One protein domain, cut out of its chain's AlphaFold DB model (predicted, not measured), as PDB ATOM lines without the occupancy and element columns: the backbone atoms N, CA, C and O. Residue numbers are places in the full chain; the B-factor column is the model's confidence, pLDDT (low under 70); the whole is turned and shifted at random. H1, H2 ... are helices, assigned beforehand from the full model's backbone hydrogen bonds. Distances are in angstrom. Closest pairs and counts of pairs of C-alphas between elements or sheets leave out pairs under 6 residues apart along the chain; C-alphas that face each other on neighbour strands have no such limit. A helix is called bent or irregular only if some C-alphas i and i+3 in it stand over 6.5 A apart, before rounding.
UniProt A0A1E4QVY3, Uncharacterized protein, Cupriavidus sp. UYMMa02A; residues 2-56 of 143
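What this domain is: This is residues 2 to 56 of the 143 residues of an uncharacterized protein of Cupriavidus sp. UYMMa02A (UniProt A0A1E4QVY3). Two short helices, H2 and H3, touch nearly at right angles towards one end of a loose, elongated model, while a third short helix, H1, lies by itself towards the other end. Two long links join the helices: residues 11 to 21 lead from the end with H1 to H2, and residues 33 to 45 loop away from H2, with residues 33 to 38 sticking out, then come back through the middle to H3. The printed part has 55 residues with three named helices, H1, H2 and H3 in that order, and no named strand; the class is all helix. The whole is loose, with a radius of gyration of the C-alphas of 13.0 A, and spans 40 by 22 by 17 A.

Where its parts are: H1 is residues 2 to 10, from C-alpha 2 at (174.804, 189.102, 190.517), and measures 12.0 A from first to last C-alpha. H2, the longest helix by residues, is residues 22 to 32 and measures 15.5 A; its first C-alpha, that of Ala 22, is at (169.549, 168.893, 178.973). H2 is irregular: C-alphas 23 and 26 are 7.8 A apart. H3 is residues 46 to 55, 12.7 A long, and ends with C-alpha 55 at (160.926, 171.310, 170.099). H3 is only just irregular: C-alphas 49 and 52 are 6.53 A apart.

How they stand to each other: H1 touches no helix; it is apart from H2 and apart from H3. H2 and H3 touch, with 5 pairs of C-alphas within 8 A. Their closest C-alphas are those of Arg 25 and Thr 48, 6.0 A apart. The lines of H2 and H3, both rough ones, are about perpendicular, at 76 degrees, and their centres are 11.7 A apart. In H1 every O i to N i+4 pair is within hydrogen-bond range; in H2 5 of 7 are, and in H3 2 of 6, beside 3 of 7 O i to N i+3 pairs.

The domain as a whole: The two C-alphas farthest apart are those of Lys 11 and Val 55, at 40.0 A. The first and last printed C-alphas, those of Leu 2 and Tyr 56, are 30.5 A apart. The link from H1 to H2, of 11 residues, and the link from H2 to H3, of 13 residues, are both long. Residues 33 to 38 stand free. The printed part has no cut. The mean pLDDT of the printed part is 91.6, and no printed residue is under 70.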
ATOM      1  N   LEU A   2     176.223 188.951 190.128       89.81
ATOM      2  CA  LEU A   2     174.804 189.102 190.517       89.81
ATOM      3  C   LEU A   2     174.540 188.634 191.958       89.81
ATOM      4  O   LEU A   2     173.938 189.348 192.750       89.81
ATOM      5  N   VAL A   3     175.045 187.451 192.301       90.38
ATOM      6  CA  VAL A   3     174.885 186.825 193.626       90.38
ATOM      7  C   VAL A   3     175.464 187.697 194.737       90.38
ATOM      8  O   VAL A   3     174.834 187.863 195.776       90.38
ATOM      9  N   ASP A   4     176.622 188.314 194.487       89.94
ATOM     10  CA  ASP A   4     177.272 189.215 195.442       89.94
ATOM     11  C   ASP A   4     176.372 190.417 195.764       89.94
ATOM     12  O   ASP A   4     176.205 190.776 196.925       89.94
ATOM     13  N   LYS A   5     175.719 190.991 194.743       92.19
ATOM     14  CA  LYS A   5     174.764 192.095 194.917       92.19
ATOM     15  C   LYS A   5     173.482 191.656 195.617       92.19
ATOM     16  O   LYS A   5     172.998 192.368 196.490       92.19
ATOM     17  N   LEU A   6     172.951 190.479 195.284       93.19
ATOM     18  CA  LEU A   6     171.755 189.949 195.944       93.19
ATOM     19  C   LEU A   6     171.989 189.690 197.432       93.19
ATOM     20  O   LEU A   6     171.106 189.963 198.238       93.19
ATOM     21  N   LYS A   7     173.180 189.217 197.810       92.38
ATOM     22  CA  LYS A   7     173.554 189.043 199.217       92.38
ATOM     23  C   LYS A   7     173.463 190.359 199.994       92.38
ATOM     24  O   LYS A   7     172.934 190.381 201.109       92.38
ATOM     25  N   ASP A   8     173.954 191.448 199.404       92.44
ATOM     26  CA  ASP A   8     173.920 192.774 200.020       92.44
ATOM     27  C   ASP A   8     172.495 193.326 200.136       92.44
ATOM     28  O   ASP A   8     172.169 193.916 201.164       92.44
ATOM     29  N   GLU A   9     171.644 193.126 199.130       94.19
ATOM     30  CA  GLU A   9     170.260 193.624 199.126       94.19
ATOM     31  C   GLU A   9     169.341 192.803 200.042       94.19
ATOM     32  O   GLU A   9     168.632 193.356 200.881       94.19
ATOM     33  N   LEU A  10     169.393 191.473 199.938       94.06
ATOM     34  CA  LEU A  10     168.517 190.567 200.690       94.06
ATOM     35  C   LEU A  10     168.957 190.382 202.145       94.06
ATOM     36  O   LEU A  10     168.195 189.856 202.952       94.06
ATOM     37  N   LYS A  11     170.194 190.774 202.487       94.62
ATOM     38  CA  LYS A  11     170.820 190.505 203.796       94.62
ATOM     39  C   LYS A  11     170.792 189.017 204.168       94.62
ATOM     40  O   LYS A  11     170.742 188.655 205.342       94.62
ATOM     41  N   GLN A  12     170.848 188.155 203.157       93.12
ATOM     42  CA  GLN A  12     170.813 186.702 203.275       93.12
ATOM     43  C   GLN A  12     171.912 186.076 202.418       93.12
ATOM     44  O   GLN A  12     172.386 186.667 201.449       93.12
ATOM     45  N   ASN A  13     172.324 184.859 202.773       92.25
ATOM     46  CA  ASN A  13     173.261 184.105 201.951       92.25
ATOM     47  C   ASN A  13     172.552 183.606 200.691       92.25
ATOM     48  O   ASN A  13     171.570 182.876 200.781       92.25
ATOM     49  N   VAL A  14     173.099 183.957 199.530       94.12
ATOM     50  CA  VAL A  14     172.651 183.456 198.230       94.12
ATOM     51  C   VAL A  14     173.680 182.448 197.736       94.12
ATOM     52  O   VAL A  14     174.870 182.759 197.659       94.12
ATOM     53  N   ILE A  15     173.234 181.228 197.443       93.31
ATOM     54  CA  ILE A  15     174.090 180.114 197.020       93.31
ATOM     55  C   ILE A  15     173.784 179.802 195.555       93.31
ATOM     56  O   ILE A  15     172.622 179.659 195.183       93.31
ATOM     57  N   VAL A  16     174.827 179.676 194.731       93.00
ATOM     58  CA  VAL A  16     174.692 179.203 193.347       93.00
ATOM     59  C   VAL A  16     174.813 177.686 193.328       93.00
ATOM     60  O   VAL A  16     175.863 177.144 193.669       93.00
ATOM     61  N   ASP A  17     173.753 177.011 192.893       91.62
ATOM     62  CA  ASP A  17     173.754 175.578 192.600       91.62
ATOM     63  C   ASP A  17     173.760 175.371 191.077       91.62
ATOM     64  O   ASP A  17     172.733 175.476 190.402       91.62
ATOM     65  N   ASN A  18     174.947 175.121 190.517       87.12
ATOM     66  CA  ASN A  18     175.117 174.889 189.086       87.12
ATOM     67  C   ASN A  18     174.665 173.471 188.714       87.12
ATOM     68  O   ASN A  18     175.381 172.497 188.946       87.12
ATOM     69  N   ARG A  19     173.507 173.368 188.053       85.38
ATOM     70  CA  ARG A  19     172.925 172.104 187.568       85.38
ATOM     71  C   ARG A  19     172.919 172.021 186.037       85.38
ATOM     72  O   ARG A  19     171.870 172.218 185.416       85.38
ATOM     73  N   PRO A  20     174.070 171.741 185.400       77.81
ATOM     74  CA  PRO A  20     174.131 171.575 183.956       77.81
ATOM     75  C   PRO A  20     173.401 170.302 183.512       77.81
ATOM     76  O   PRO A  20     173.367 169.295 184.220       77.81
ATOM     77  N   GLY A  21     172.860 170.329 182.297       78.44
ATOM     78  CA  GLY A  21     172.257 169.159 181.661       78.44
ATOM     79  C   GLY A  21     170.955 169.475 180.935       78.44
ATOM     80  O   GLY A  21     170.181 170.339 181.346       78.44
ATOM     81  N   ALA A  22     170.732 168.765 179.826       81.31
ATOM     82  CA  ALA A  22     169.549 168.893 178.973       81.31
ATOM     83  C   ALA A  22     169.181 170.348 178.600       81.31
ATOM     84  O   ALA A  22     167.995 170.659 178.494       81.31
ATOM     85  N   SER A  23     170.171 171.229 178.414       78.38
ATOM     86  CA  SER A  23     169.973 172.662 178.126       78.38
ATOM     87  C   SER A  23     169.147 173.379 179.209       78.38
ATOM     88  O   SER A  23     168.107 173.971 178.929       78.38
ATOM     89  N   THR A  24     169.575 173.255 180.475       86.50
ATOM     90  CA  THR A  24     168.960 173.873 181.675       86.50
ATOM     91  C   THR A  24     167.587 173.296 182.062       86.50
ATOM     92  O   THR A  24     167.064 173.581 183.139       86.50
ATOM     93  N   ARG A  25     167.028 172.372 181.268       89.00
ATOM     94  CA  ARG A  25     165.728 171.740 181.556       89.00
ATOM     95  C   ARG A  25     165.696 170.958 182.871       89.00
ATOM     96  O   ARG A  25     164.652 170.934 183.510       89.00
ATOM     97  N   LEU A  26     166.814 170.360 183.295       90.00
ATOM     98  CA  LEU A  26     166.885 169.662 184.589       90.00
ATOM     99  C   LEU A  26     166.762 170.627 185.776       90.00
ATOM    100  O   LEU A  26     166.116 170.301 186.767       90.00
ATOM    101  N   ALA A  27     167.354 171.820 185.671       92.69
ATOM    102  CA  ALA A  27     167.227 172.853 186.693       92.69
ATOM    103  C   ALA A  27     165.793 173.408 186.749       92.69
ATOM    104  O   ALA A  27     165.260 173.610 187.836       92.69
ATOM    105  N   ALA A  28     165.137 173.571 185.593       95.19
ATOM    106  CA  ALA A  28     163.727 173.961 185.531       95.19
ATOM    107  C   ALA A  28     162.797 172.914 186.165       95.19
ATOM    108  O   ALA A  28     161.949 173.263 186.982       95.19
ATOM    109  N   GLU A  29     162.986 171.628 185.858       95.25
ATOM    110  CA  GLU A  29     162.224 170.541 186.490       95.25
ATOM    111  C   GLU A  29     162.456 170.482 188.008       95.25
ATOM    112  O   GLU A  29     161.522 170.234 188.767       95.25
ATOM    113  N   MET A  30     163.681 170.737 188.471       95.69
ATOM    114  CA  MET A  30     163.983 170.810 189.901       95.69
ATOM    115  C   MET A  30     163.262 171.983 190.574       95.69
ATOM    116  O   MET A  30     162.608 171.763 191.592       95.69
ATOM    117  N   LEU A  31     163.317 173.189 189.992       96.75
ATOM    118  CA  LEU A  31     162.628 174.360 190.543       96.75
ATOM    119  C   LEU A  31     161.114 174.130 190.602       96.75
ATOM    120  O   LEU A  31     160.506 174.400 191.634       96.75
ATOM    121  N   LYS A  32     160.520 173.579 189.538       96.75
ATOM    122  CA  LYS A  32     159.095 173.221 189.504       96.75
ATOM    123  C   LYS A  32     158.681 172.343 190.691       96.75
ATOM    124  O   LYS A  32     157.585 172.490 191.215       96.75
ATOM    125  N   ASN A  33     159.541 171.403 191.084       96.00
ATOM    126  CA  ASN A  33     159.276 170.473 192.182       96.00
ATOM    127  C   ASN A  33     159.738 170.999 193.556       96.00
ATOM    128  O   ASN A  33     159.654 170.272 194.545       96.00
ATOM    129  N   SER A  34     160.259 172.226 193.627       96.62
ATOM    130  CA  SER A  34     160.682 172.858 194.878       96.62
ATOM    131  C   SER A  34     159.510 173.519 195.611       96.62
ATOM    132  O   SER A  34     158.428 173.709 195.054       96.62
ATOM    133  N   ASN A  35     159.716 173.872 196.882       96.25
ATOM    134  CA  ASN A  35     158.713 174.612 197.639       96.25
ATOM    135  C   ASN A  35     158.535 176.020 197.038       96.25
ATOM    136  O   ASN A  35     159.530 176.718 196.845       96.25
ATOM    137  N   PRO A  36     157.295 176.484 196.800       95.44
ATOM    138  CA  PRO A  36     157.024 177.814 196.257       95.44
ATOM    139  C   PRO A  36     157.113 178.897 197.350       95.44
ATOM    140  O   PRO A  36     156.173 179.655 197.572       95.44
ATOM    141  N   ASP A  37     158.230 178.942 198.077       95.19
ATOM    142  CA  ASP A  37     158.469 179.835 199.221       95.19
ATOM    143  C   ASP A  37     159.346 181.056 198.882       95.19
ATOM    144  O   ASP A  37     159.594 181.902 199.739       95.19
ATOM    145  N   GLY A  38     159.803 181.155 197.630       92.94
ATOM    146  CA  GLY A  38     160.647 182.245 197.133       92.94
ATOM    147  C   GLY A  38     162.144 182.090 197.420       92.94
ATOM    148  O   GLY A  38     162.921 182.934 196.979       92.94
ATOM    149  N   ASN A  39     162.578 181.020 198.098       94.19
ATOM    150  CA  ASN A  39     163.994 180.802 198.429       94.19
ATOM    151  C   ASN A  39     164.774 180.072 197.329       94.19
ATOM    152  O   ASN A  39     166.003 180.019 197.365       94.19
ATOM    153  N   THR A  40     164.067 179.503 196.353       95.62
ATOM    154  CA  THR A  40     164.666 178.856 195.184       95.62
ATOM    155  C   THR A  40     164.266 179.631 193.942       95.62
ATOM    156  O   THR A  40     163.083 179.814 193.665       95.62
ATOM    157  N   VAL A  41     165.259 180.091 193.186       95.00
ATOM    158  CA  VAL A  41     165.055 180.816 191.930       95.00
ATOM    159  C   VAL A  41     165.899 180.187 190.836       95.00
ATOM    160  O   VAL A  41     166.979 179.653 191.089       95.00
ATOM    161  N   LEU A  42     165.406 180.261 189.605       95.12
ATOM    162  CA  LEU A  42     166.109 179.766 188.433       95.12
ATOM    163  C   LEU A  42     166.581 180.949 187.596       95.12
ATOM    164  O   LEU A  42     165.773 181.709 187.065       95.12
ATOM    165  N   LEU A  43     167.895 181.050 187.418       93.00
ATOM    166  CA  LEU A  43     168.465 181.855 186.349       93.00
ATOM    167  C   LEU A  43     168.409 181.039 185.055       93.00
ATOM    168  O   LEU A  43     168.999 179.962 184.964       93.00
ATOM    169  N   THR A  44     167.672 181.531 184.065       90.44
ATOM    170  CA  THR A  44     167.435 180.812 182.810       90.44
ATOM    171  C   THR A  44     167.480 181.740 181.603       90.44
ATOM    172  O   THR A  44     167.598 182.957 181.736       90.44
ATOM    173  N   LEU A  45     167.400 181.144 180.419       88.31
ATOM    174  CA  LEU A  45     167.419 181.803 179.120       88.31
ATOM    175  C   LEU A  45     166.182 181.394 178.316       88.31
ATOM    176  O   LEU A  45     165.464 180.453 178.671       88.31
ATOM    177  N   LEU A  46     165.975 182.059 177.176       89.50
ATOM    178  CA  LEU A  46     164.864 181.740 176.280       89.50
ATOM    179  C   LEU A  46     164.864 180.285 175.780       89.50
ATOM    180  O   LEU A  46     163.805 179.753 175.460       89.50
ATOM    181  N   ASP A  47     166.027 179.626 175.756       89.88
ATOM    182  CA  ASP A  47     166.158 178.225 175.348       89.88
ATOM    183  C   ASP A  47     165.238 177.311 176.164       89.88
ATOM    184  O   ASP A  47     164.542 176.454 175.623       89.88
ATOM    185  N   THR A  48     165.211 177.515 177.481       91.69
ATOM    186  CA  THR A  48     164.428 176.702 178.413       91.69
ATOM    187  C   THR A  48     162.968 177.137 178.424       91.69
ATOM    188  O   THR A  48     162.079 176.302 178.342       91.69
ATOM    189  N   MET A  49     162.696 178.439 178.483       93.44
ATOM    190  CA  MET A  49     161.324 178.912 178.695       93.44
ATOM    191  C   MET A  49     160.493 179.021 177.414       93.44
ATOM    192  O   MET A  49     159.274 178.958 177.486       93.44
ATOM    193  N   VAL A  50     161.118 179.158 176.243       92.25
ATOM    194  CA  VAL A  50     160.403 179.429 174.982       92.25
ATOM    195  C   VAL A  50     160.671 178.354 173.940       92.25
ATOM    196  O   VAL A  50     159.737 177.800 173.367       92.25
ATOM    197  N   ILE A  51     161.940 178.024 173.697       92.38
ATOM    198  CA  ILE A  51     162.306 177.093 172.623       92.38
ATOM    199  C   ILE A  51     161.994 175.647 173.010       92.38
ATOM    200  O   ILE A  51     161.425 174.907 172.208       92.38
ATOM    201  N   ALA A  52     162.339 175.225 174.229       92.19
ATOM    202  CA  ALA A  52     162.149 173.845 174.660       92.19
ATOM    203  C   ALA A  52     160.693 173.334 174.523       92.19
ATOM    204  O   ALA A  52     160.533 172.232 173.989       92.19
ATOM    205  N   PRO A  53     159.643 174.092 174.905       93.00
ATOM    206  CA  PRO A  53     158.247 173.715 174.648       93.00
ATOM    207  C   PRO A  53     157.908 173.487 173.172       93.00
ATOM    208  O   PRO A  53     157.027 172.692 172.862       93.00
ATOM    209  N   MET A  54     158.602 174.165 172.255       91.94
ATOM    210  CA  MET A  54     158.337 174.068 170.817       91.94
ATOM    211  C   MET A  54     159.002 172.851 170.170       91.94
ATOM    212  O   MET A  54     158.540 172.390 169.128       91.94
ATOM    213  N   VAL A  55     160.095 172.341 170.749       89.94
ATOM    214  CA  VAL A  55     160.926 171.310 170.099       89.94
ATOM    215  C   VAL A  55     161.018 169.987 170.850       89.94
ATOM    216  O   VAL A  55     161.426 168.986 170.261       89.94
ATOM    217  N   TYR A  56     160.622 169.938 172.122       88.75
ATOM    218  CA  TYR A  56     160.571 168.696 172.890       88.75
ATOM    219  C   TYR A  56     159.132 168.245 173.108       88.75
ATOM    220  O   TYR A  56     158.391 168.855 173.869       88.75
TER     221      TYR A  56